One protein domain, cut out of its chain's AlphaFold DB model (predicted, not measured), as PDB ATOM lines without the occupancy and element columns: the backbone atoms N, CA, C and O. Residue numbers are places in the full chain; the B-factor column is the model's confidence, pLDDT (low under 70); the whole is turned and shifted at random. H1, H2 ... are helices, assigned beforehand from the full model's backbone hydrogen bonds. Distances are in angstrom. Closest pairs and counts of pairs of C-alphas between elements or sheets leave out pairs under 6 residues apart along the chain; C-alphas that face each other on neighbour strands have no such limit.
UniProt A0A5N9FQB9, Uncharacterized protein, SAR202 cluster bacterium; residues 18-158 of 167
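Overview. This is residues 18 to 158 of the 167 residues of an uncharacterized protein of SAR202 cluster bacterium (UniProt A0A5N9FQB9). Two helical hairpins, H1 with H2 and H3 with H4, pack on each other slantwise, making a compact four-helix body. From it the last turns of H4, residues 148 to 156, stick out at one end, and the loop of residues 113 to 119 sticks out at the other. The printed part has 141 residues, is all helix, with H1, H2, H3 and H4 in chain order and no named strand. It is only just compact, close to loose, with a radius of gyration of the C-alphas of 17.2 A, and spans 65 by 35 by 20 A.

Arrangement. H1, residues 18 to 47, touches H2, residues 53 to 76, at a shallow tilt of 30 degrees, opposite ways, a hairpin; their closest C-alphas, of Gly 30 and Ala 68, are 3.9 A apart. H2 touches H3, residues 84 to 110, at a steep tilt of 49 degrees, with the C-alphas of Gly 65 and Gly 98 closest at 3.9 A. H3 and H4, residues 124 to 156, form a hairpin at 33 degrees, only just short of steep; Gly 98 and Ala 132 have the closest C-alphas, 4.1 A apart. H4 touches H1 with residues 129 to 141 alone, the C-alphas of Gly 30 and Ser 133 closest at 4.9 A. H4 also touches H2, with the C-alphas of Ala 68 and Ser 133 closest at 4.6 A. H1 and H3 are apart. In the four helices every O i to N i+4 pair is within hydrogen-bond range.

Along the chain. H1 begins at C-alpha 18 (42.359, 101.362, 43.235) and is 42.5 A long; H2 is 34.0 A, H3 38.9 A. H4, 48.1 A, ends at C-alpha 156 (33.603, 101.630, 19.942).

Size, cuts and confidence. The C-alphas of Cys 117 and Asn 158, 67.0 A apart, are the farthest apart. The printed part has no cut. The link from H3 to H4 is long, 13 residues. Residues 78 to 82, 113 to 122 and 157 to 158 have pLDDT under 70.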
ATOM      1  N   VAL A  18      43.636 102.048  42.991       77.56
ATOM      2  CA  VAL A  18      42.359 101.362  43.235       77.56
ATOM      3  C   VAL A  18      42.441  99.847  42.975       77.56
ATOM      4  O   VAL A  18      42.037  99.090  43.861       77.56
ATOM      5  N   PRO A  19      42.953  99.356  41.827       77.88
ATOM      6  CA  PRO A  19      43.084  97.916  41.607       77.88
ATOM      7  C   PRO A  19      44.118  97.274  42.533       77.88
ATOM      8  O   PRO A  19      43.860  96.191  43.045       77.88
ATOM      9  N   VAL A  20      45.243  97.940  42.822       82.06
ATOM     10  CA  VAL A  20      46.248  97.409  43.760       82.06
ATOM     11  C   VAL A  20      45.670  97.277  45.171       82.06
ATOM     12  O   VAL A  20      45.804  96.224  45.789       82.06
ATOM     13  N   GLY A  21      44.966  98.301  45.662       83.06
ATOM     14  CA  GLY A  21      44.309  98.259  46.969       83.06
ATOM     15  C   GLY A  21      43.268  97.142  47.063       83.06
ATOM     16  O   GLY A  21      43.249  96.400  48.045       83.06
ATOM     17  N   ARG A  22      42.454  96.957  46.015       82.38
ATOM     18  CA  ARG A  22      41.494  95.845  45.938       82.38
ATOM     19  C   ARG A  22      42.172  94.482  45.932       82.38
ATOM     20  O   ARG A  22      41.714  93.605  46.655       82.38
ATOM     21  N   SER A  23      43.268  94.312  45.194       84.88
ATOM     22  CA  SER A  23      44.047  93.068  45.211       84.88
ATOM     23  C   SER A  23      44.560  92.742  46.610       84.88
ATOM     24  O   SER A  23      44.421  91.611  47.059       84.88
ATOM     25  N   VAL A  24      45.126  93.722  47.322       87.81
ATOM     26  CA  VAL A  24      45.654  93.504  48.680       87.81
ATOM     27  C   VAL A  24      44.531  93.099  49.633       87.81
ATOM     28  O   VAL A  24      44.653  92.094  50.330       87.81
ATOM     29  N   ILE A  25      43.413  93.829  49.620       87.19
ATOM     30  CA  ILE A  25      42.242  93.513  50.450       87.19
ATOM     31  C   ILE A  25      41.700  92.124  50.096       87.19
ATOM     32  O   ILE A  25      41.449  91.320  50.989       87.19
ATOM     33  N   GLY A  26      41.570  91.814  48.806       87.31
ATOM     34  CA  GLY A  26      41.071  90.530  48.327       87.31
ATOM     35  C   GLY A  26      41.974  89.355  48.677       87.31
ATOM     36  O   GLY A  26      41.468  88.275  48.976       87.31
ATOM     37  N   VAL A  27      43.295  89.544  48.696       90.81
ATOM     38  CA  VAL A  27      44.235  88.513  49.153       90.81
ATOM     39  C   VAL A  27      44.104  88.310  50.658       90.81
ATOM     40  O   VAL A  27      43.945  87.175  51.089       90.81
ATOM     41  N   VAL A  28      44.090  89.383  51.456       92.00
ATOM     42  CA  VAL A  28      43.960  89.281  52.921       92.00
ATOM     43  C   VAL A  28      42.648  88.597  53.312       92.00
ATOM     44  O   VAL A  28      42.665  87.611  54.049       92.00
ATOM     45  N   PHE A  29      41.516  89.057  52.772       90.62
ATOM     46  CA  PHE A  29      40.222  88.407  52.993       90.62
ATOM     47  C   PHE A  29      40.206  86.977  52.459       90.62
ATOM     48  O   PHE A  29      39.674  86.090  53.122       90.62
ATOM     49  N   GLY A  30      40.813  86.742  51.294       91.81
ATOM     50  CA  GLY A  30      40.935  85.420  50.694       91.81
ATOM     51  C   GLY A  30      41.651  84.435  51.611       91.81
ATOM     52  O   GLY A  30      41.121  83.359  51.850       91.81
ATOM     53  N   VAL A  31      42.793  84.813  52.195       93.38
ATOM     54  CA  VAL A  31      43.544  83.962  53.136       93.38
ATOM     55  C   VAL A  31      42.707  83.622  54.369       93.38
ATOM     56  O   VAL A  31      42.636  82.456  54.759       93.38
ATOM     57  N   VAL A  32      42.045  84.615  54.972       94.44
ATOM     58  CA  VAL A  32      41.204  84.404  56.162       94.44
ATOM     59  C   VAL A  32      40.042  83.461  55.845       94.44
ATOM     60  O   VAL A  32      39.818  82.485  56.560       94.44
ATOM     61  N   LEU A  33      39.334  83.703  54.741       94.56
ATOM     62  CA  LEU A  33      38.222  82.859  54.304       94.56
ATOM     63  C   LEU A  33      38.686  81.453  53.911       94.56
ATOM     64  O   LEU A  33      37.979  80.490  54.194       94.56
ATOM     65  N   SER A  34      39.868  81.304  53.310       94.19
ATOM     66  CA  SER A  34      40.469  79.996  53.029       94.19
ATOM     67  C   SER A  34      40.753  79.211  54.304       94.19
ATOM     68  O   SER A  34      40.466  78.020  54.343       94.19
ATOM     69  N   MET A  35      41.280  79.854  55.352       94.00
ATOM     70  CA  MET A  35      41.515  79.205  56.650       94.00
ATOM     71  C   MET A  35      40.207  78.735  57.295       94.00
ATOM     72  O   MET A  35      40.129  77.608  57.783       94.00
ATOM     73  N   ILE A  36      39.155  79.557  57.234       94.69
ATOM     74  CA  ILE A  36      37.815  79.175  57.701       94.69
ATOM     75  C   ILE A  36      37.279  77.996  56.876       94.69
ATOM     76  O   ILE A  36      36.806  77.011  57.440       94.69
ATOM     77  N   GLY A  37      37.399  78.060  55.548       94.00
ATOM     78  CA  GLY A  37      36.975  76.996  54.639       94.00
ATOM     79  C   GLY A  37      37.711  75.678  54.882       94.00
ATOM     80  O   GLY A  37      37.084  74.625  54.877       94.00
ATOM     81  N   ILE A  38      39.012  75.735  55.175       93.25
ATOM     82  CA  ILE A  38      39.819  74.585  55.604       93.25
ATOM     83  C   ILE A  38      39.286  73.999  56.916       93.25
ATOM     84  O   ILE A  38      39.118  72.787  57.009       93.25
ATOM     85  N   GLY A  39      38.974  74.834  57.912       93.62
ATOM     86  CA  GLY A  39      38.404  74.369  59.180       93.62
ATOM     87  C   GLY A  39      37.045  73.681  59.004       93.62
ATOM     88  O   GLY A  39      36.793  72.632  59.603       93.62
ATOM     89  N   ILE A  40      36.189  74.220  58.131       93.88
ATOM     90  CA  ILE A  40      34.895  73.613  57.788       93.88
ATOM     91  C   ILE A  40      35.101  72.288  57.048       93.88
ATOM     92  O   ILE A  40      34.508  71.284  57.429       93.88
ATOM     93  N   ALA A  41      35.969  72.264  56.033       93.75
ATOM     94  CA  ALA A  41      36.328  71.059  55.291       93.75
ATOM     95  C   ALA A  41      36.833  69.952  56.224       93.75
ATOM     96  O   ALA A  41      36.361  68.821  56.171       93.75
ATOM     97  N   TRP A  42      37.740  70.292  57.134       92.56
ATOM     98  CA  TRP A  42      38.259  69.359  58.124       92.56
ATOM     99  C   TRP A  42      37.169  68.831  59.064       92.56
ATOM    100  O   TRP A  42      37.101  67.631  59.324       92.56
ATOM    101  N   SER A  43      36.266  69.703  59.518       92.94
ATOM    102  CA  SER A  43      35.130  69.301  60.353       92.94
ATOM    103  C   SER A  43      34.216  68.324  59.608       92.94
ATOM    104  O   SER A  43      33.867  67.278  60.146       92.94
ATOM    105  N   LEU A  44      33.875  68.622  58.351       92.75
ATOM    106  CA  LEU A  44      33.077  67.736  57.500       92.75
ATOM    107  C   LEU A  44      33.764  66.378  57.321       92.75
ATOM    108  O   LEU A  44      33.111  65.350  57.451       92.75
ATOM    109  N   PHE A  45      35.077  66.354  57.094       91.69
ATOM    110  CA  PHE A  45      35.821  65.102  56.974       91.69
ATOM    111  C   PHE A  45      35.613  64.185  58.192       91.69
ATOM    112  O   PHE A  45      35.309  63.004  58.031       91.69
ATOM    113  N   ILE A  46      35.706  64.756  59.399       92.56
ATOM    114  CA  ILE A  46      35.540  64.031  60.665       92.56
ATOM    115  C   ILE A  46      34.088  63.601  60.880       92.56
ATOM    116  O   ILE A  46      33.835  62.439  61.182       92.56
ATOM    117  N   PHE A  47      33.127  64.514  60.718       93.25
ATOM    118  CA  PHE A  47      31.715  64.224  60.989       93.25
ATOM    119  C   PHE A  47      31.118  63.190  60.031       93.25
ATOM    120  O   PHE A  47      30.248  62.422  60.434       93.25
ATOM    121  N   PHE A  48      31.582  63.154  58.780       91.56
ATOM    122  CA  PHE A  48      31.151  62.160  57.797       91.56
ATOM    123  C   PHE A  48      31.952  60.850  57.865       91.56
ATOM    124  O   PHE A  48      31.627  59.915  57.137       91.56
ATOM    125  N   GLY A  49      32.962  60.753  58.741       88.62
ATOM    126  CA  GLY A  49      33.722  59.522  58.965       88.62
ATOM    127  C   GLY A  49      34.535  59.068  57.752       88.62
ATOM    128  O   GLY A  49      34.698  57.871  57.534       88.62
ATOM    129  N   PHE A  50      35.011  60.002  56.926       89.44
ATOM    130  CA  PHE A  50      35.890  59.650  55.815       89.44
ATOM    131  C   PHE A  50      37.266  59.224  56.345       89.44
ATOM    132  O   PHE A  50      37.795  59.822  57.276       89.44
ATOM    133  N   GLU A  51      37.875  58.215  55.718       87.94
ATOM    134  CA  GLU A  51      39.207  57.713  56.107       87.94
ATOM    135  C   GLU A  51      40.261  57.889  55.001       87.94
ATOM    136  O   GLU A  51      41.454  57.694  55.220       87.94
ATOM    137  N   SER A  52      39.842  58.288  53.797       92.19
ATOM    138  CA  SER A  52      40.748  58.437  52.656       92.19
ATOM    139  C   SER A  52      41.527  59.752  52.706       92.19
ATOM    140  O   SER A  52      40.945  60.840  52.777       92.19
ATOM    141  N   ILE A  53      42.851  59.649  52.572       87.00
ATOM    142  CA  ILE A  53      43.758  60.797  52.475       87.00
ATOM    143  C   ILE A  53      43.460  61.673  51.250       87.00
ATOM    144  O   ILE A  53      43.570  62.896  51.328       87.00
ATOM    145  N   ASP A  54      43.024  61.073  50.141       90.88
ATOM    146  CA  ASP A  54      42.696  61.804  48.914       90.88
ATOM    147  C   ASP A  54      41.419  62.624  49.088       90.88
ATOM    148  O   ASP A  54      41.341  63.770  48.640       90.88
ATOM    149  N   VAL A  55      40.436  62.070  49.805       91.25
ATOM    150  CA  VAL A  55      39.199  62.780  50.156       91.25
ATOM    151  C   VAL A  55      39.508  63.945  51.090       91.25
ATOM    152  O   VAL A  55      39.012  65.048  50.874       91.25
ATOM    153  N   TRP A  56      40.378  63.735  52.080       91.00
ATOM    154  CA  TRP A  56      40.829  64.793  52.981       91.00
ATOM    155  C   TRP A  56      41.516  65.937  52.223       91.00
ATOM    156  O   TRP A  56      41.099  67.090  52.339       91.00
ATOM    157  N   LYS A  57      42.522  65.622  51.391       89.44
ATOM    158  CA  LYS A  57      43.246  66.616  50.578       89.44
ATOM    159  C   LYS A  57      42.293  67.354  49.634       89.44
ATOM    160  O   LYS A  57      42.306  68.582  49.590       89.44
ATOM    161  N   GLY A  58      41.422  66.627  48.934       91.75
ATOM    162  CA  GLY A  58      40.436  67.212  48.024       91.75
ATOM    163  C   GLY A  58      39.486  68.188  48.720       91.75
ATOM    164  O   GLY A  58      39.240  69.283  48.213       91.75
ATOM    165  N   LEU A  59      39.002  67.833  49.912       92.62
ATOM    166  CA  LEU A  59      38.095  68.676  50.685       92.62
ATOM    167  C   LEU A  59      38.793  69.941  51.201       92.62
ATOM    168  O   LEU A  59      38.205  71.020  51.181       92.62
ATOM    169  N   LEU A  60      40.067  69.834  51.586       92.56
ATOM    170  CA  LEU A  60      40.890  70.979  51.972       92.56
ATOM    171  C   LEU A  60      41.167  71.927  50.806       92.56
ATOM    172  O   LEU A  60      41.039  73.138  50.975       92.56
ATOM    173  N   TYR A  61      41.511  71.401  49.628       94.56
ATOM    174  CA  TYR A  61      41.715  72.210  48.423       94.56
ATOM    175  C   TYR A  61      40.442  72.947  48.038       94.56
ATOM    176  O   TYR A  61      40.455  74.147  47.760       94.56
ATOM    177  N   PHE A  62      39.316  72.237  48.080       94.81
ATOM    178  CA  PHE A  62      38.023  72.827  47.795       94.81
ATOM    179  C   PHE A  62      37.653  73.901  48.823       94.81
ATOM    180  O   PHE A  62      37.312  75.012  48.435       94.81
ATOM    181  N   GLY A  63      37.782  73.619  50.122       94.44
ATOM    182  CA  GLY A  63      37.497  74.578  51.192       94.44
ATOM    183  C   GLY A  63      38.381  75.826  51.119       94.44
ATOM    184  O   GLY A  63      37.879  76.950  51.181       94.44
ATOM    185  N   ALA A  64      39.686  75.642  50.910       94.81
ATOM    186  CA  ALA A  64      40.634  76.737  50.731       94.81
ATOM    187  C   ALA A  64      40.311  77.562  49.479       94.81
ATOM    188  O   ALA A  64      40.236  78.789  49.550       94.81
ATOM    189  N   GLY A  65      40.094  76.894  48.344       93.81
ATOM    190  CA  GLY A  65      39.784  77.520  47.064       93.81
ATOM    191  C   GLY A  65      38.451  78.259  47.064       93.81
ATOM    192  O   GLY A  65      38.364  79.364  46.536       93.81
ATOM    193  N   PHE A  66      37.433  77.707  47.719       95.75
ATOM    194  CA  PHE A  66      36.126  78.335  47.880       95.75
ATOM    195  C   PHE A  66      36.200  79.590  48.757       95.75
ATOM    196  O   PHE A  66      35.664  80.638  48.388       95.75
ATOM    197  N   GLY A  67      36.918  79.519  49.882       93.62
ATOM    198  CA  GLY A  67      37.161  80.677  50.740       93.62
ATOM    199  C   GLY A  67      37.917  81.793  50.011       93.62
ATOM    200  O   GLY A  67      37.465  82.939  49.981       93.62
ATOM    201  N   ALA A  68      39.011  81.441  49.329       93.81
ATOM    202  CA  ALA A  68      39.799  82.370  48.518       93.81
ATOM    203  C   ALA A  68      38.974  82.989  47.387       93.81
ATOM    204  O   ALA A  68      39.006  84.203  47.187       93.81
ATOM    205  N   GLY A  69      38.220  82.157  46.668       91.75
ATOM    206  CA  GLY A  69      37.345  82.574  45.581       91.75
ATOM    207  C   GLY A  69      36.273  83.543  46.062       91.75
ATOM    208  O   GLY A  69      36.026  84.539  45.395       91.75
ATOM    209  N   THR A  70      35.703  83.327  47.249       91.94
ATOM    210  CA  THR A  70      34.735  84.254  47.852       91.94
ATOM    211  C   THR A  70      35.389  85.595  48.203       91.94
ATOM    212  O   THR A  70      34.846  86.644  47.865       91.94
ATOM    213  N   GLY A  71      36.580  85.588  48.814       90.12
ATOM    214  CA  GLY A  71      37.329  86.816  49.121       90.12
ATOM    215  C   GLY A  71      37.705  87.614  47.869       90.12
ATOM    216  O   GLY A  71      37.493  88.826  47.815       90.12
ATOM    217  N   ALA A  72      38.184  86.926  46.831       89.81
ATOM    218  CA  ALA A  72      38.462  87.525  45.529       89.81
ATOM    219  C   ALA A  72      37.174  88.044  44.872       89.81
ATOM    220  O   ALA A  72      37.138  89.172  44.386       89.81
ATOM    221  N   PHE A  73      36.091  87.267  44.898       87.69
ATOM    222  CA  PHE A  73      34.807  87.678  44.344       87.69
ATOM    223  C   PHE A  73      34.335  88.989  44.973       87.69
ATOM    224  O   PHE A  73      34.062  89.932  44.242       87.69
ATOM    225  N   VAL A  74      34.336  89.093  46.307       86.25
ATOM    226  CA  VAL A  74      33.936  90.311  47.035       86.25
ATOM    227  C   VAL A  74      34.844  91.500  46.711       86.25
ATOM    228  O   VAL A  74      34.347  92.602  46.493       86.25
ATOM    229  N   ALA A  75      36.162  91.301  46.642       84.75
ATOM    230  CA  ALA A  75      37.105  92.386  46.363       84.75
ATOM    231  C   ALA A  75      36.947  92.977  44.952       84.75
ATOM    232  O   ALA A  75      37.167  94.176  44.743       84.75
ATOM    233  N   TRP A  76      36.552  92.138  43.993       80.75
ATOM    234  CA  TRP A  76      36.413  92.496  42.583       80.75
ATOM    235  C   TRP A  76      34.968  92.770  42.152       80.75
ATOM    236  O   TRP A  76      34.752  93.253  41.038       80.75
ATOM    237  N   LEU A  77      33.985  92.519  43.020       71.44
ATOM    238  CA  LEU A  77      32.585  92.822  42.760       71.44
ATOM    239  C   LEU A  77      32.400  94.343  42.662       71.44
ATOM    240  O   LEU A  77      32.480  95.067  43.657       71.44
ATOM    241  N   HIS A  78      32.124  94.849  41.460       63.56
ATOM    242  CA  HIS A  78      31.403  96.113  41.353       63.56
ATOM    243  C   HIS A  78      29.945  95.813  41.682       63.56
ATOM    244  O   HIS A  78      29.286  95.072  40.958       63.56
ATOM    245  N   LEU A  79      29.442  96.383  42.775       51.56
ATOM    246  CA  LEU A  79      28.031  96.329  43.166       51.56
ATOM    247  C   LEU A  79      27.164  97.227  42.256       51.56
ATOM    248  O   LEU A  79      26.276  97.930  42.725       51.56
ATOM    249  N   ASP A  80      27.458  97.244  40.957       45.88
ATOM    250  CA  ASP A  80      26.619  97.852  39.934       45.88
ATOM    251  C   ASP A  80      25.725  96.767  39.334       45.88
ATOM    252  O   ASP A  80      26.086  95.594  39.276       45.88
ATOM    253  N   ARG A  81      24.512  97.154  38.937       52.56
ATOM    254  CA  ARG A  81      23.405  96.273  38.530       52.56
ATOM    255  C   ARG A  81      23.752  95.443  37.284       52.56
ATOM    256  O   ARG A  81      23.394  95.794  36.163       52.56
ATOM    257  N   GLU A  82      24.471  94.345  37.484       64.69
ATOM    258  CA  GLU A  82      25.004  93.490  36.426       64.69
ATOM    259  C   GLU A  82      24.122  92.277  36.120       64.69
ATOM    260  O   GLU A  82      23.277  91.857  36.909       64.69
ATOM    261  N   ASN A  83      24.322  91.707  34.929       77.19
ATOM    262  CA  ASN A  83      23.648  90.483  34.520       77.19
ATOM    263  C   ASN A  83      24.151  89.317  35.386       77.19
ATOM    264  O   ASN A  83      25.352  89.037  35.388       77.19
ATOM    265  N   GLY A  84      23.243  88.618  36.074       80.88
ATOM    266  CA  GLY A  84      23.585  87.541  37.014       80.88
ATOM    267  C   GLY A  84      24.477  86.449  36.415       80.88
ATOM    268  O   GLY A  84      25.318  85.886  37.108       80.88
ATOM    269  N   TRP A  85      24.390  86.221  35.101       85.19
ATOM    270  CA  TRP A  85      25.277  85.303  34.380       85.19
ATOM    271  C   TRP A  85      26.757  85.699  34.410       85.19
ATOM    272  O   TRP A  85      27.617  84.832  34.521       85.19
ATOM    273  N   VAL A  86      27.073  86.994  34.328       83.75
ATOM    274  CA  VAL A  86      28.465  87.474  34.369       83.75
ATOM    275  C   VAL A  86      29.040  87.303  35.771       83.75
ATOM    276  O   VAL A  86      30.187  86.887  35.913       83.75
ATOM    277  N   LEU A  87      28.220  87.555  36.793       85.56
ATOM    278  CA  LEU A  87      28.589  87.339  38.190       85.56
ATOM    279  C   LEU A  87      28.852  85.858  38.473       85.56
ATOM    280  O   LEU A  87      29.846  85.520  39.107       85.56
ATOM    281  N   LEU A  88      28.008  84.967  37.948       88.81
ATOM    282  CA  LEU A  88      28.182  83.525  38.108       88.81
ATOM    283  C   LEU A  88      29.455  83.032  37.407       88.81
ATOM    284  O   LEU A  88      30.221  82.274  37.997       88.81
ATOM    285  N   LEU A  89      29.730  83.510  36.188       89.75
ATOM    286  CA  LEU A  89      30.979  83.204  35.482       89.75
ATOM    287  C   LEU A  89      32.205  83.680  36.260       89.75
ATOM    288  O   LEU A  89      33.172  82.937  36.390       89.75
ATOM    289  N   MET A  90      32.157  84.893  36.804       89.62
ATOM    290  CA  MET A  90      33.234  85.419  37.631       89.62
ATOM    291  C   MET A  90      33.456  84.549  38.870       89.62
ATOM    292  O   MET A  90      34.593  84.168  39.133       89.62
ATOM    293  N   ALA A  91      32.384  84.194  39.585       90.81
ATOM    294  CA  ALA A  91      32.441  83.319  40.753       90.81
ATOM    295  C   ALA A  91      33.059  81.954  40.406       90.81
ATOM    296  O   ALA A  91      33.971  81.500  41.093       90.81
ATOM    297  N   ALA A  92      32.632  81.336  39.301       93.38
ATOM    298  CA  ALA A  92      33.188  80.070  38.832       93.38
ATOM    299  C   ALA A  92      34.688  80.179  38.509       93.38
ATOM    300  O   ALA A  92      35.466  79.309  38.899       93.38
ATOM    301  N   VAL A  93      35.107  81.263  37.847       93.06
ATOM    302  CA  VAL A  93      36.515  81.509  37.504       93.06
ATOM    303  C   VAL A  93      37.370  81.678  38.756       93.06
ATOM    304  O   VAL A  93      38.396  81.014  38.871       93.06
ATOM    305  N   VAL A  94      36.968  82.527  39.706       93.50
ATOM    306  CA  VAL A  94      37.790  82.796  40.899       93.50
ATOM    307  C   VAL A  94      37.811  81.621  41.872       93.50
ATOM    308  O   VAL A  94      38.859  81.345  42.449       93.50
ATOM    309  N   VAL A  95      36.702  80.888  42.022       94.69
ATOM    310  CA  VAL A  95      36.663  79.669  42.846       94.69
ATOM    311  C   VAL A  95      37.495  78.567  42.197       94.69
ATOM    312  O   VAL A  95      38.342  77.984  42.865       94.69
ATOM    313  N   GLY A  96      37.331  78.317  40.893       94.75
ATOM    314  CA  GLY A  96      38.127  77.320  40.173       94.75
ATOM    315  C   GLY A  96      39.625  77.629  40.214       94.75
ATOM    316  O   GLY A  96      40.431  76.758  40.539       94.75
ATOM    317  N   ALA A  97      39.996  78.890  39.981       95.62
ATOM    318  CA  ALA A  97      41.368  79.367  40.127       95.62
ATOM    319  C   ALA A  97      41.886  79.204  41.564       95.62
ATOM    320  O   ALA A  97      43.018  78.769  41.759       95.62
ATOM    321  N   GLY A  98      41.054  79.486  42.570       94.62
ATOM    322  CA  GLY A  98      41.377  79.263  43.976       94.62
ATOM    323  C   GLY A  98      41.649  77.794  44.298       94.62
ATOM    324  O   GLY A  98      42.620  77.495  44.986       94.62
ATOM    325  N   VAL A  99      40.852  76.861  43.770       95.75
ATOM    326  CA  VAL A  99      41.068  75.417  43.972       95.75
ATOM    327  C   VAL A  99      42.371  74.965  43.310       95.75
ATOM    328  O   VAL A  99      43.188  74.308  43.955       95.75
ATOM    329  N   VAL A 100      42.635  75.375  42.068       96.12
ATOM    330  CA  VAL A 100      43.911  75.074  41.388       96.12
ATOM    331  C   VAL A 100      45.098  75.677  42.149       96.12
ATOM    332  O   VAL A 100      46.110  75.008  42.358       96.12
ATOM    333  N   GLY A 101      44.962  76.918  42.622       92.81
ATOM    334  CA  GLY A 101      45.969  77.587  43.442       92.81
ATOM    335  C   GLY A 101      46.217  76.890  44.775       92.81
ATOM    336  O   GLY A 101      47.359  76.815  45.221       92.81
ATOM    337  N   SER A 102      45.173  76.331  45.387       92.88
ATOM    338  CA  SER A 102      45.285  75.577  46.635       92.88
ATOM    339  C   SER A 102      46.102  74.297  46.452       92.88
ATOM    340  O   SER A 102      47.028  74.047  47.219       92.88
ATOM    341  N   PHE A 103      45.849  73.552  45.375       92.94
ATOM    342  CA  PHE A 103      46.610  72.358  45.022       92.94
ATOM    343  C   PHE A 103      48.087  72.677  44.763       92.94
ATOM    344  O   PHE A 103      48.971  72.011  45.303       92.94
ATOM    345  N   GLY A 104      48.367  73.727  43.982       89.50
ATOM    346  CA  GLY A 104      49.738  74.172  43.722       89.50
ATOM    347  C   GLY A 104      50.458  74.639  44.990       89.50
ATOM    348  O   GLY A 104      51.614  74.288  45.216       89.50
ATOM    349  N   GLY A 105      49.758  75.376  45.854       89.44
ATOM    350  CA  GLY A 105      50.276  75.822  47.144       89.44
ATOM    351  C   GLY A 105      50.592  74.664  48.089       89.44
ATOM    352  O   GLY A 105      51.630  74.669  48.747       89.44
ATOM    353  N   PHE A 106      49.744  73.639  48.121       88.56
ATOM    354  CA  PHE A 106      49.985  72.446  48.922       88.56
ATOM    355  C   PHE A 106      51.211  71.662  48.440       88.56
ATOM    356  O   PHE A 106      52.074  71.342  49.253       88.56
ATOM    357  N   GLN A 107      51.346  71.428  47.127       89.00
ATOM    358  CA  GLN A 107      52.536  70.776  46.563       89.00
ATOM    359  C   GLN A 107      53.820  71.557  46.851       89.00
ATOM    360  O   GLN A 107      54.842  70.966  47.194       89.00
ATOM    361  N   TYR A 108      53.769  72.887  46.759       85.94
ATOM    362  CA  TYR A 108      54.897  73.737  47.135       85.94
ATOM    363  C   TYR A 108      55.260  73.583  48.619       85.94
ATOM    364  O   TYR A 108      56.437  73.531  48.964       85.94
ATOM    365  N   GLY A 109      54.255  73.482  49.494       82.56
ATOM    366  CA  GLY A 109      54.448  73.245  50.922       82.56
ATOM    367  C   GLY A 109      55.018  71.861  51.248       82.56
ATOM    368  O   GLY A 109      55.843  71.759  52.149       82.56
ATOM    369  N   GLU A 110      54.616  70.810  50.526       81.62
ATOM    370  CA  GLU A 110      55.165  69.452  50.692       81.62
ATOM    371  C   GLU A 110      56.604  69.327  50.162       81.62
ATOM    372  O   GLU A 110      57.391  68.563  50.712       81.62
ATOM    373  N   ALA A 111      56.969  70.090  49.127       79.62
ATOM    374  CA  ALA A 111      58.308  70.073  48.531       79.62
ATOM    375  C   ALA A 111      59.361  70.886  49.311       79.62
ATOM    376  O   ALA A 111      60.538  70.872  48.952       79.62
ATOM    377  N   GLN A 112      58.965  71.621  50.356       70.88
ATOM    378  CA  GLN A 112      59.902  72.350  51.212       70.88
ATOM    379  C   GLN A 112      60.701  71.358  52.068       70.88
ATOM    380  O   GLN A 112      60.177  70.766  53.012       70.88
ATOM    381  N   GLU A 113      61.987  71.196  51.746       59.34
ATOM    382  CA  GLU A 113      62.919  70.385  52.529       59.34
ATOM    383  C   GLU A 113      63.063  70.958  53.946       59.34
ATOM    384  O   GLU A 113      63.733  71.967  54.187       59.34
ATOM    385  N   VAL A 114      62.440  70.298  54.919       60.41
ATOM    386  CA  VAL A 114      62.753  70.518  56.329       60.41
ATOM    387  C   VAL A 114      64.113  69.894  56.629       60.41
ATOM    388  O   VAL A 114      64.342  68.716  56.355       60.41
ATOM    389  N   ARG A 115      65.038  70.677  57.205       54.28
ATOM    390  CA  ARG A 115      66.296  70.127  57.739       54.28
ATOM    391  C   ARG A 115      65.952  68.960  58.668       54.28
ATOM    392  O   ARG A 115      65.062  69.106  59.506       54.28
ATOM    393  N   CYS A 116      66.650  67.830  58.521       51.22
ATOM    394  CA  CYS A 116      66.427  66.650  59.358       51.22
ATOM    395  C   CYS A 116      66.293  67.047  60.836       51.22
ATOM    396  O   CYS A 116      67.128  67.786  61.359       51.22
ATOM    397  N   CYS A 117      65.234  66.541  61.472       61.62
ATOM    398  CA  CYS A 117      64.854  66.779  62.869       61.62
ATOM    399  C   CYS A 117      64.164  68.121  63.190       61.62
ATOM    400  O   CYS A 117      63.874  68.368  64.359       61.62
ATOM    401  N   ALA A 118      63.836  68.963  62.202       58.75
ATOM    402  CA  ALA A 118      62.975  70.129  62.405       58.75
ATOM    403  C   ALA A 118      61.540  69.828  61.946       58.75
ATOM    404  O   ALA A 118      61.301  69.494  60.788       58.75
ATOM    405  N   GLN A 119      60.566  69.972  62.848       56.12
ATOM    406  CA  GLN A 119      59.159  70.035  62.450       56.12
ATOM    407  C   GLN A 119      58.973  71.273  61.544       56.12
ATOM    408  O   GLN A 119      59.594  72.302  61.828       56.12
ATOM    409  N   PRO A 120      58.173  71.207  60.460       58.34
ATOM    410  CA  PRO A 120      57.955  72.357  59.588       58.34
ATOM    411  C   PRO A 120      57.544  73.578  60.412       58.34
ATOM    412  O   PRO A 120      56.589  73.509  61.185       58.34
ATOM    413  N   THR A 121      58.256  74.697  60.256       59.88
ATOM    414  CA  THR A 121      57.912  75.956  60.941       59.88
ATOM    415  C   THR A 121      56.553  76.491  60.490       59.88
ATOM    416  O   THR A 121      55.895  77.211  61.236       59.88
ATOM    417  N   VAL A 122      56.110  76.102  59.291       66.75
ATOM    418  CA  VAL A 122      54.789  76.392  58.732       66.75
ATOM    419  C   VAL A 122      54.189  75.131  58.111       66.75
ATOM    420  O   VAL A 122      54.849  74.403  57.373       66.75
ATOM    421  N   SER A 123      52.919  74.853  58.412       75.69
ATOM    422  CA  SER A 123      52.210  73.696  57.851       75.69
ATOM    423  C   SER A 123      51.930  73.881  56.349       75.69
ATOM    424  O   SER A 123      51.589  75.001  55.958       75.69
ATOM    425  N   PRO A 124      51.926  72.817  55.519       78.75
ATOM    426  CA  PRO A 124      51.539  72.887  54.100       78.75
ATOM    427  C   PRO A 124      50.174  73.557  53.846       78.75
ATOM    428  O   PRO A 124      49.971  74.216  52.826       78.75
ATOM    429  N   LEU A 125      49.257  73.484  54.819       84.19
ATOM    430  CA  LEU A 125      47.957  74.173  54.820       84.19
ATOM    431  C   LEU A 125      48.067  75.699  54.673       84.19
ATOM    432  O   LEU A 125      47.212  76.327  54.048       84.19
ATOM    433  N   TYR A 126      49.134  76.302  55.197       86.50
ATOM    434  CA  TYR A 126      49.387  77.733  55.055       86.50
ATOM    435  C   TYR A 126      49.651  78.103  53.591       86.50
ATOM    436  O   TYR A 126      49.006  78.999  53.044       86.50
ATOM    437  N   TYR A 127      50.530  77.355  52.919       87.56
ATOM    438  CA  TYR A 127      50.808  77.545  51.494       87.56
ATOM    439  C   TYR A 127      49.606  77.210  50.615       87.56
ATOM    440  O   TYR A 127      49.417  77.834  49.577       87.56
ATOM    441  N   THR A 128      48.752  76.290  51.063       90.56
ATOM    442  CA  THR A 128      47.481  75.957  50.408       90.56
ATOM    443  C   THR A 128      46.557  77.180  50.357       90.56
ATOM    444  O   THR A 128      46.065  77.548  49.293       90.56
ATOM    445  N   ALA A 129      46.363  77.871  51.483       91.62
ATOM    446  CA  ALA A 129      45.540  79.082  51.526       91.62
ATOM    447  C   ALA A 129      46.187  80.281  50.826       91.62
ATOM    448  O   ALA A 129      45.499  81.031  50.131       91.62
ATOM    449  N   LEU A 130      47.506  80.455  50.958       91.06
ATOM    450  CA  LEU A 130      48.223  81.491  50.215       91.06
ATOM    451  C   LEU A 130      48.104  81.275  48.706       91.06
ATOM    452  O   LEU A 130      47.684  82.187  47.997       91.06
ATOM    453  N   GLY A 131      48.400  80.068  48.222       90.00
ATOM    454  CA  GLY A 131      48.280  79.706  46.813       90.00
ATOM    455  C   GLY A 131      46.860  79.916  46.292       90.00
ATOM    456  O   GLY A 131      46.675  80.550  45.253       90.00
ATOM    457  N   ALA A 132      45.851  79.485  47.054       93.38
ATOM    458  CA  ALA A 132      44.449  79.717  46.720       93.38
ATOM    459  C   ALA A 132      44.132  81.213  46.581       93.38
ATOM    460  O   ALA A 132      43.587  81.646  45.567       93.38
ATOM    461  N   SER A 133      44.502  82.015  47.585       92.88
ATOM    462  CA  SER A 133      44.191  83.448  47.641       92.88
ATOM    463  C   SER A 133      44.864  84.246  46.524       92.88
ATOM    464  O   SER A 133      44.208  85.070  45.883       92.88
ATOM    465  N   VAL A 134      46.143  83.981  46.243       92.94
ATOM    466  CA  VAL A 134      46.904  84.679  45.204       92.94
ATOM    467  C   VAL A 134      46.335  84.341  43.831       92.94
ATOM    468  O   VAL A 134      46.006  85.248  43.067       92.94
ATOM    469  N   VAL A 135      46.154  83.054  43.528       94.44
ATOM    470  CA  VAL A 135      45.687  82.619  42.204       94.44
ATOM    471  C   VAL A 135      44.237  83.049  41.956       94.44
ATOM    472  O   VAL A 135      43.931  83.539  40.867       94.44
ATOM    473  N   ALA A 136      43.358  82.980  42.963       92.81
ATOM    474  CA  ALA A 136      41.986  83.485  42.858       92.81
ATOM    475  C   ALA A 136      41.937  84.998  42.582       92.81
ATOM    476  O   ALA A 136      41.154  85.452  41.746       92.81
ATOM    477  N   ASN A 137      42.791  85.790  43.239       90.69
ATOM    478  CA  ASN A 137      42.842  87.235  43.014       90.69
ATOM    479  C   ASN A 137      43.433  87.592  41.650       90.69
ATOM    480  O   ASN A 137      42.892  88.469  40.980       90.69
ATOM    481  N   VAL A 138      44.481  86.895  41.196       92.00
ATOM    482  CA  VAL A 138      45.012  87.059  39.831       92.00
ATOM    483  C   VAL A 138      43.917  86.777  38.802       92.00
ATOM    484  O   VAL A 138      43.721  87.572  37.884       92.00
ATOM    485  N   ALA A 139      43.147  85.702  38.984       91.44
ATOM    486  CA  ALA A 139      42.016  85.397  38.115       91.44
ATOM    487  C   ALA A 139      40.945  86.502  38.144       91.44
ATOM    488  O   ALA A 139      40.431  86.878  37.090       91.44
ATOM    489  N   GLY A 140      40.661  87.078  39.317       87.25
ATOM    490  CA  GLY A 140      39.760  88.226  39.470       87.25
ATOM    491  C   GLY A 140      40.228  89.467  38.700       87.25
ATOM    492  O   GLY A 140      39.446  90.050  37.947       87.25
ATOM    493  N   VAL A 141      41.515  89.823  38.813       87.94
ATOM    494  CA  VAL A 141      42.138  90.929  38.059       87.94
ATOM    495  C   VAL A 141      42.002  90.697  36.557       87.94
ATOM    496  O   VAL A 141      41.551  91.580  35.829       87.94
ATOM    497  N   VAL A 142      42.392  89.506  36.089       89.62
ATOM    498  CA  VAL A 142      42.377  89.154  34.664       89.62
ATOM    499  C   VAL A 142      40.953  89.207  34.129       89.62
ATOM    500  O   VAL A 142      40.714  89.847  33.109       89.62
ATOM    501  N   PHE A 143      39.990  88.623  34.844       87.62
ATOM    502  CA  PHE A 143      38.585  88.659  34.452       87.62
ATOM    503  C   PHE A 143      38.062  90.098  34.335       87.62
ATOM    504  O   PHE A 143      37.452  90.460  33.324       87.62
ATOM    505  N   ALA A 144      38.346  90.941  35.331       84.56
ATOM    506  CA  ALA A 144      37.948  92.345  35.323       84.56
ATOM    507  C   ALA A 144      38.589  93.120  34.156       84.56
ATOM    508  O   ALA A 144      37.898  93.863  33.453       84.56
ATOM    509  N   ALA A 145      39.883  92.912  33.899       84.56
ATOM    510  CA  ALA A 145      40.612  93.555  32.809       84.56
ATOM    511  C   ALA A 145      40.101  93.116  31.426       84.56
ATOM    512  O   ALA A 145      39.801  93.960  30.576       84.56
ATOM    513  N   THR A 146      39.935  91.808  31.207       86.19
ATOM    514  CA  THR A 146      39.386  91.245  29.965       86.19
ATOM    515  C   THR A 146      37.988  91.783  29.699       86.19
ATOM    516  O   THR A 146      37.674  92.188  28.578       86.19
ATOM    517  N   ARG A 147      37.145  91.855  30.732       81.56
ATOM    518  CA  ARG A 147      35.801  92.411  30.603       81.56
ATOM    519  C   ARG A 147      35.836  93.890  30.238       81.56
ATOM    520  O   ARG A 147      35.159  94.272  29.285       81.56
ATOM    521  N   ALA A 148      36.629  94.697  30.943       82.12
ATOM    522  CA  ALA A 148      36.774  96.121  30.653       82.12
ATOM    523  C   ALA A 148      37.188  96.348  29.189       82.12
ATOM    524  O   ALA A 148      36.610  97.191  28.494       82.12
ATOM    525  N   PHE A 149      38.119  95.532  28.687       84.50
ATOM    526  CA  PHE A 149      38.548  95.553  27.293       84.50
ATOM    527  C   PHE A 149      37.412  95.210  26.316       84.50
ATOM    528  O   PHE A 149      37.160  95.969  25.379       84.50
ATOM    529  N   ILE A 150      36.671  94.122  26.553       83.94
ATOM    530  CA  ILE A 150      35.540  93.710  25.701       83.94
ATOM    531  C   ILE A 150      34.443  94.780  25.684       83.94
ATOM    532  O   ILE A 150      33.907  95.102  24.621       83.94
ATOM    533  N   THR A 151      34.113  95.358  26.841       82.31
ATOM    534  CA  THR A 151      33.083  96.399  26.934       82.31
ATOM    535  C   THR A 151      33.475  97.673  26.198       82.31
ATOM    536  O   THR A 151      32.625  98.235  25.508       82.31
ATOM    537  N   LYS A 152      34.749  98.094  26.274       80.56
ATOM    538  CA  LYS A 152      35.262  99.226  25.488       80.56
ATOM    539  C   LYS A 152      35.146  98.946  23.994       80.56
ATOM    540  O   LYS A 152      34.520  99.716  23.276       80.56
ATOM    541  N   ARG A 153      35.616  97.777  23.547       80.44
ATOM    542  CA  ARG A 153      35.555  97.374  22.134       80.44
ATOM    543  C   ARG A 153      34.128  97.363  21.579       80.44
ATOM    544  O   ARG A 153      33.902  97.791  20.455       80.44
ATOM    545  N   LYS A 154      33.162  96.887  22.374       76.06
ATOM    546  CA  LYS A 154      31.739  96.837  21.997       76.06
ATOM    547  C   LYS A 154      31.085  98.224  21.953       76.06
ATOM    548  O   LYS A 154      30.119  98.414  21.216       76.06
ATOM    549  N   ALA A 155      31.568  99.170  22.759       72.69
ATOM    550  CA  ALA A 155      31.132 100.563  22.704       72.69
ATOM    551  C   ALA A 155      31.675 101.256  21.446       72.69
ATOM    552  O   ALA A 155      30.892 101.871  20.726       72.69
ATOM    553  N   ASP A 156      32.959 101.062  21.134       70.38
ATOM    554  CA  ASP A 156      33.603 101.630  19.942       70.38
ATOM    555  C   ASP A 156      33.023 101.064  18.636       70.38
ATOM    556  O   ASP A 156      32.896 101.776  17.644       70.38
ATOM    557  N   SER A 157      32.603  99.794  18.629       67.50
ATOM    558  CA  SER A 157      32.015  99.147  17.450       67.50
ATOM    559  C   SER A 157      30.532  99.474  17.214       67.50
ATOM    560  O   SER A 157      29.953  98.954  16.260       67.50
ATOM    561  N   ASN A 158      29.872 100.258  18.080       61.06
ATOM    562  CA  ASN A 158      28.450 100.587  17.951       61.06
ATOM    563  C   ASN A 158      28.237 102.076  17.596       61.06
ATOM    564  O   ASN A 158      28.101 102.907  18.499       61.06
TER     565      ASN A 158